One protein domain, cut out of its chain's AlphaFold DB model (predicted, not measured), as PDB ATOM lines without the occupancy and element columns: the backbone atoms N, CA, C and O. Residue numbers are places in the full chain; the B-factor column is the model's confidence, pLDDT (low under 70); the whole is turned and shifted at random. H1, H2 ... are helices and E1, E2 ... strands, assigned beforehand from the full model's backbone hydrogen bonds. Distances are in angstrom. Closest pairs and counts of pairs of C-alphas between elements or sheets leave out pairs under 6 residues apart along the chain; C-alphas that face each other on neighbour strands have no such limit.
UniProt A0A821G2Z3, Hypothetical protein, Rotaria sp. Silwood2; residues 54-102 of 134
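This is residues 54 to 102 of the 134 residues of the protein "Hypothetical protein" of Rotaria sp. Silwood2 (UniProt A0A821G2Z3). An open loop of chain: a two-stranded antiparallel ribbon, E1 and E2, closes one end, while H1 runs away from it and H2 comes back, with a gap between the helices. The printed part has 49 residues, in the order E1, H1, H2, E2, with helices and strands mixed. It is only just compact, close to loose, with a radius of gyration of the C-alphas of 11.1 A and spans of 29 by 20 by 19 A.

E1, residues 54 to 57, is antiparallel to E2, residues 97 to 101, at 151 degrees; N 56 and O 98 are 2.8 A apart, within hydrogen-bond range. H1, residues 67 to 77, comes closest to E2 at the C-alphas of Gln 68 and Val 98, 7.8 A apart. H2, residues 85 to 91, is apart from H1 and E1; its closest C-alphas with E2 are those of Met 91 and Lys 99, 5.2 A. In H1 and H2 every O i to N i+4 pair is within hydrogen-bond range.

E1 starts at C-alpha 54 (26.702, 43.687, -3.047) and is 10.2 A long. H1 measures 15.5 A, H2 9.9 A. E2, 13.1 A, ends at C-alpha 101 (25.848, 43.250, 2.048).

The C-alphas of Gln 60 and Asn 79, the farthest apart, are 29.7 A apart. The printed part has no cut and no long link. Residues 93 to 94 are under pLDDT 70.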
ATOM      1  N   ASP A  54      26.519  44.582  -1.913       86.31
ATOM      2  CA  ASP A  54      26.702  43.687  -3.047       86.31
ATOM      3  C   ASP A  54      25.403  43.505  -3.833       86.31
ATOM      4  O   ASP A  54      24.299  43.816  -3.359       86.31
ATOM      5  N   ILE A  55      25.547  43.056  -5.073       86.06
ATOM      6  CA  ILE A  55      24.450  42.846  -6.001       86.06
ATOM      7  C   ILE A  55      24.651  41.504  -6.697       86.06
ATOM      8  O   ILE A  55      25.410  41.392  -7.657       86.06
ATOM      9  N   ASP A  56      23.876  40.522  -6.261       84.81
ATOM     10  CA  ASP A  56      23.797  39.214  -6.888       84.81
ATOM     11  C   ASP A  56      22.656  39.154  -7.908       84.81
ATOM     12  O   ASP A  56      21.707  39.951  -7.901       84.81
ATOM     13  N   LEU A  57      22.727  38.156  -8.785       82.94
ATOM     14  CA  LEU A  57      21.651  37.805  -9.702       82.94
ATOM     15  C   LEU A  57      21.098  36.431  -9.330       82.94
ATOM     16  O   LEU A  57      21.810  35.424  -9.336       82.94
ATOM     17  N   GLU A  58      19.809  36.402  -9.005       78.75
ATOM     18  CA  GLU A  58      19.045  35.169  -8.848       78.75
ATOM     19  C   GLU A  58      19.098  34.387 -10.174       78.75
ATOM     20  O   GLU A  58      18.995  34.967 -11.257       78.75
ATOM     21  N   ASP A  59      19.318  33.074 -10.071       78.19
ATOM     22  CA  ASP A  59      19.569  32.112 -11.162       78.19
ATOM     23  C   ASP A  59      20.983  32.101 -11.771       78.19
ATOM     24  O   ASP A  59      21.279  31.212 -12.569       78.19
ATOM     25  N   GLN A  60      21.872  33.029 -11.401       81.38
ATOM     26  CA  GLN A  60      23.293  32.935 -11.779       81.38
ATOM     27  C   GLN A  60      24.138  32.278 -10.698       81.38
ATOM     28  O   GLN A  60      25.037  31.494 -10.998       81.38
ATOM     29  N   LEU A  61      23.837  32.599  -9.441       76.44
ATOM     30  CA  LEU A  61      24.475  31.978  -8.296       76.44
ATOM     31  C   LEU A  61      23.528  30.939  -7.708       76.44
ATOM     32  O   LEU A  61      22.392  31.276  -7.363       76.44
ATOM     33  N   PRO A  62      23.973  29.684  -7.553       76.69
ATOM     34  CA  PRO A  62      23.103  28.657  -7.006       76.69
ATOM     35  C   PRO A  62      22.583  29.022  -5.603       76.69
ATOM     36  O   PRO A  62      21.390  28.923  -5.325       76.69
ATOM     37  N   SER A  63      23.429  29.645  -4.778       72.31
ATOM     38  CA  SER A  63      23.094  30.096  -3.422       72.31
ATOM     39  C   SER A  63      21.982  31.150  -3.327       72.31
ATOM     40  O   SER A  63      21.500  31.404  -2.223       72.31
ATOM     41  N   THR A  64      21.575  31.782  -4.434       80.44
ATOM     42  CA  THR A  64      20.509  32.802  -4.460       80.44
ATOM     43  C   THR A  64      19.243  32.336  -5.180       80.44
ATOM     44  O   THR A  64      18.270  33.091  -5.244       80.44
ATOM     45  N   MET A  65      19.202  31.098  -5.690       84.75
ATOM     46  CA  MET A  65      18.053  30.579  -6.438       84.75
ATOM     47  C   MET A  65      16.772  30.537  -5.594       84.75
ATOM     48  O   MET A  65      16.736  29.968  -4.502       84.75
ATOM     49  N   ASN A  66      15.680  31.067  -6.151       87.00
ATOM     50  CA  ASN A  66      14.358  31.181  -5.521       87.00
ATOM     51  C   ASN A  66      14.316  32.024  -4.235       87.00
ATOM     52  O   ASN A  66      13.299  32.000  -3.533       87.00
ATOM     53  N   MET A  67      15.377  32.761  -3.901       86.50
ATOM     54  CA  MET A  67      15.430  33.523  -2.661       86.50
ATOM     55  C   MET A  67      14.316  34.569  -2.593       86.50
ATOM     56  O   MET A  67      13.669  34.696  -1.552       86.50
ATOM     57  N   GLN A  68      14.021  35.268  -3.698       87.50
ATOM     58  CA  GLN A  68      12.925  36.240  -3.706       87.50
ATOM     59  C   GLN A  68      11.585  35.553  -3.440       87.50
ATOM     60  O   GLN A  68      10.803  36.015  -2.608       87.50
ATOM     61  N   ARG A  69      11.332  34.412  -4.095       89.50
ATOM     62  CA  ARG A  69      10.095  33.644  -3.909       89.50
ATOM     63  C   ARG A  69       9.917  33.210  -2.454       89.50
ATOM     64  O   ARG A  69       8.854  33.442  -1.888       89.50
ATOM     65  N   VAL A  70      10.961  32.648  -1.841       91.06
ATOM     66  CA  VAL A  70      10.940  32.206  -0.436       91.06
ATOM     67  C   VAL A  70      10.636  33.376   0.507       91.06
ATOM     68  O   VAL A  70       9.813  33.231   1.411       91.06
ATOM     69  N   ILE A  71      11.236  34.549   0.270       90.88
ATOM     70  CA  ILE A  71      10.965  35.772   1.043       90.88
ATOM     71  C   ILE A  71       9.494  36.179   0.926       90.88
ATOM     72  O   ILE A  71       8.823  36.374   1.942       90.88
ATOM     73  N   PHE A  72       8.976  36.296  -0.297       92.00
ATOM     74  CA  PHE A  72       7.600  36.739  -0.522       92.00
ATOM     75  C   PHE A  72       6.568  35.751   0.027       92.00
ATOM     76  O   PHE A  72       5.590  36.178   0.647       92.00
ATOM     77  N   ASP A  73       6.797  34.448  -0.146       94.31
ATOM     78  CA  ASP A  73       5.926  33.400   0.386       94.31
ATOM     79  C   ASP A  73       5.880  33.459   1.918       94.31
ATOM     80  O   ASP A  73       4.791  33.492   2.498       94.31
ATOM     81  N   TYR A  74       7.037  33.573   2.580       95.69
ATOM     82  CA  TYR A  74       7.103  33.695   4.037       95.69
ATOM     83  C   TYR A  74       6.402  34.957   4.542       95.69
ATOM     84  O   TYR A  74       5.624  34.899   5.497       95.69
ATOM     85  N   MET A  75       6.623  36.101   3.888       94.81
ATOM     86  CA  MET A  75       5.952  37.348   4.253       94.81
ATOM     87  C   MET A  75       4.434  37.244   4.110       94.81
ATOM     88  O   MET A  75       3.709  37.692   4.998       94.81
ATOM     89  N   LYS A  76       3.951  36.634   3.022       95.62
ATOM     90  CA  LYS A  76       2.521  36.425   2.776       95.62
ATOM     91  C   LYS A  76       1.903  35.506   3.830       95.62
ATOM     92  O   LYS A  76       0.864  35.849   4.387       95.62
ATOM     93  N   GLN A  77       2.544  34.376   4.123       96.75
ATOM     94  CA  GLN A  77       2.070  33.395   5.106       96.75
ATOM     95  C   GLN A  77       2.007  33.970   6.526       96.75
ATOM     96  O   GLN A  77       1.088  33.658   7.275       96.75
ATOM     97  N   ASN A  78       2.950  34.847   6.879       96.62
ATOM     98  CA  ASN A  78       3.047  35.443   8.215       96.62
ATOM     99  C   ASN A  78       2.443  36.856   8.303       96.62
ATOM    100  O   ASN A  78       2.595  37.526   9.323       96.62
ATOM    101  N   ASN A  79       1.775  37.329   7.242       96.00
ATOM    102  CA  ASN A  79       1.184  38.668   7.151       96.00
ATOM    103  C   ASN A  79       2.170  39.809   7.507       96.00
ATOM    104  O   ASN A  79       1.815  40.795   8.159       96.00
ATOM    105  N   ILE A  80       3.432  39.673   7.085       95.31
ATOM    106  CA  ILE A  80       4.494  40.649   7.348       95.31
ATOM    107  C   ILE A  80       4.426  41.770   6.312       95.31
ATOM    108  O   ILE A  80       4.476  41.536   5.104       95.31
ATOM    109  N   LYS A  81       4.388  43.016   6.792       93.50
ATOM    110  CA  LYS A  81       4.469  44.219   5.954       93.50
ATOM    111  C   LYS A  81       5.824  44.910   6.146       93.50
ATOM    112  O   LYS A  81       6.226  45.118   7.295       93.50
ATOM    113  N   PRO A  82       6.528  45.311   5.069       90.44
ATOM    114  CA  PRO A  82       7.772  46.061   5.197       90.44
ATOM    115  C   PRO A  82       7.545  47.387   5.921       90.44
ATOM    116  O   PRO A  82       6.711  48.189   5.502       90.44
ATOM    117  N   LYS A  83       8.334  47.658   6.964       90.50
ATOM    118  CA  LYS A  83       8.314  48.964   7.645       90.50
ATOM    119  C   LYS A  83       8.835  50.088   6.745       90.50
ATOM    120  O   LYS A  83       8.351  51.210   6.816       90.50
ATOM    121  N   GLN A  84       9.806  49.780   5.883       89.44
ATOM    122  CA  GLN A  84      10.387  50.713   4.917       89.44
ATOM    123  C   GLN A  84      10.116  50.218   3.494       89.44
ATOM    124  O   GLN A  84      10.949  49.552   2.884       89.44
ATOM    125  N   LEU A  85       8.931  50.525   2.961       88.56
ATOM    126  CA  LEU A  85       8.492  49.999   1.664       88.56
ATOM    127  C   LEU A  85       9.431  50.378   0.510       88.56
ATOM    128  O   LEU A  85       9.705  49.545  -0.348       88.56
ATOM    129  N   ASN A  86       9.946  51.611   0.494       88.06
ATOM    130  CA  ASN A  86      10.857  52.064  -0.560       88.06
ATOM    131  C   ASN A  86      12.198  51.328  -0.504       88.06
ATOM    132  O   ASN A  86      12.699  50.905  -1.541       88.06
ATOM    133  N   PHE A  87      12.738  51.120   0.699       83.88
ATOM    134  CA  PHE A  87      13.951  50.328   0.889       83.88
ATOM    135  C   PHE A  87      13.727  48.877   0.455       83.88
ATOM    136  O   PHE A  87      14.494  48.341  -0.334       83.88
ATOM    137  N   PHE A  88      12.617  48.270   0.879       85.62
ATOM    138  CA  PHE A  88      12.257  46.910   0.489       85.62
ATOM    139  C   PHE A  88      12.133  46.751  -1.036       85.62
ATOM    140  O   PHE A  88      12.722  45.839  -1.604       85.62
ATOM    141  N   LYS A  89      11.451  47.681  -1.721       84.69
ATOM    142  CA  LYS A  89      11.377  47.708  -3.194       84.69
ATOM    143  C   LYS A  89      12.746  47.896  -3.851       84.69
ATOM    144  O   LYS A  89      12.990  47.348  -4.919       84.69
ATOM    145  N   ALA A  90      13.631  48.681  -3.237       80.62
ATOM    146  CA  ALA A  90      14.979  48.899  -3.748       80.62
ATOM    147  C   ALA A  90      15.877  47.660  -3.595       80.62
ATOM    148  O   ALA A  90      16.793  47.504  -4.406       80.62
ATOM    149  N   MET A  91      15.630  46.823  -2.581       78.44
ATOM    150  CA  MET A  91      16.353  45.569  -2.315       78.44
ATOM    151  C   MET A  91      15.810  44.385  -3.124       78.44
ATOM    152  O   MET A  91      16.574  43.502  -3.501       78.44
ATOM    153  N   HIS A  92      14.509  44.395  -3.413       75.38
ATOM    154  CA  HIS A  92      13.810  43.362  -4.172       75.38
ATOM    155  C   HIS A  92      13.220  43.975  -5.440       75.38
ATOM    156  O   HIS A  92      12.039  44.328  -5.500       75.38
ATOM    157  N   SER A  93      14.064  44.146  -6.455       68.81
ATOM    158  CA  SER A  93      13.621  44.565  -7.779       68.81
ATOM    159  C   SER A  93      13.150  43.360  -8.600       68.81
ATOM    160  O   SER A  93      13.705  42.266  -8.518       68.81
ATOM    161  N   PHE A  94      12.134  43.577  -9.442       65.12
ATOM    162  CA  PHE A  94      11.517  42.557 -10.309       65.12
ATOM    163  C   PHE A  94      12.443  42.004 -11.414       65.12
ATOM    164  O   PHE A  94      12.012  41.217 -12.250       65.12
ATOM    165  N   ASN A  95      13.708  42.418 -11.447       72.25
ATOM    166  CA  ASN A  95      14.710  42.023 -12.435       72.25
ATOM    167  C   ASN A  95      15.657  40.927 -11.910       72.25
ATOM    168  O   ASN A  95      16.804  40.877 -12.346       72.25
ATOM    169  N   LYS A  96      15.206  40.087 -10.961       76.56
ATOM    170  CA  LYS A  96      16.001  39.000 -10.347       76.56
ATOM    171  C   LYS A  96      17.263  39.464  -9.609       76.56
ATOM    172  O   LYS A  96      18.101  38.658  -9.224       76.56
ATOM    173  N   THR A  97      17.423  40.766  -9.399       82.94
ATOM    174  CA  THR A  97      18.548  41.291  -8.637       82.94
ATOM    175  C   THR A  97      18.321  41.068  -7.150       82.94
ATOM    176  O   THR A  97      17.256  41.377  -6.609       82.94
ATOM    177  N   VAL A  98      19.345  40.554  -6.487       82.44
ATOM    178  CA  VAL A  98      19.390  40.334  -5.051       82.44
ATOM    179  C   VAL A  98      20.442  41.275  -4.491       82.44
ATOM    180  O   VAL A  98      21.636  41.030  -4.605       82.44
ATOM    181  N   LYS A  99      20.002  42.388  -3.904       85.44
ATOM    182  CA  LYS A  99      20.932  43.258  -3.183       85.44
ATOM    183  C   LYS A  99      21.215  42.669  -1.812       85.44
ATOM    184  O   LYS A  99      20.288  42.278  -1.101       85.44
ATOM    185  N   SER A 100      22.480  42.643  -1.439       86.81
ATOM    186  CA  SER A 100      22.952  42.118  -0.165       86.81
ATOM    187  C   SER A 100      24.061  43.018   0.390       86.81
ATOM    188  O   SER A 100      24.319  44.110  -0.120       86.81
ATOM    189  N   TYR A 101      24.672  42.598   1.490       89.69
ATOM    190  CA  TYR A 101      25.848  43.250   2.048       89.69
ATOM    191  C   TYR A 101      27.005  42.262   2.011       89.69
ATOM    192  O   TYR A 101      26.809  41.077   2.291       89.69
ATOM    193  N   TYR A 102      28.201  42.757   1.695       87.38
ATOM    194  CA  TYR A 102      29.394  41.920   1.680       87.38
ATOM    195  C   TYR A 102      29.728  41.507   3.113       87.38
ATOM    196  O   TYR A 102      30.116  42.335   3.936       87.38
TER     197      TYR A 102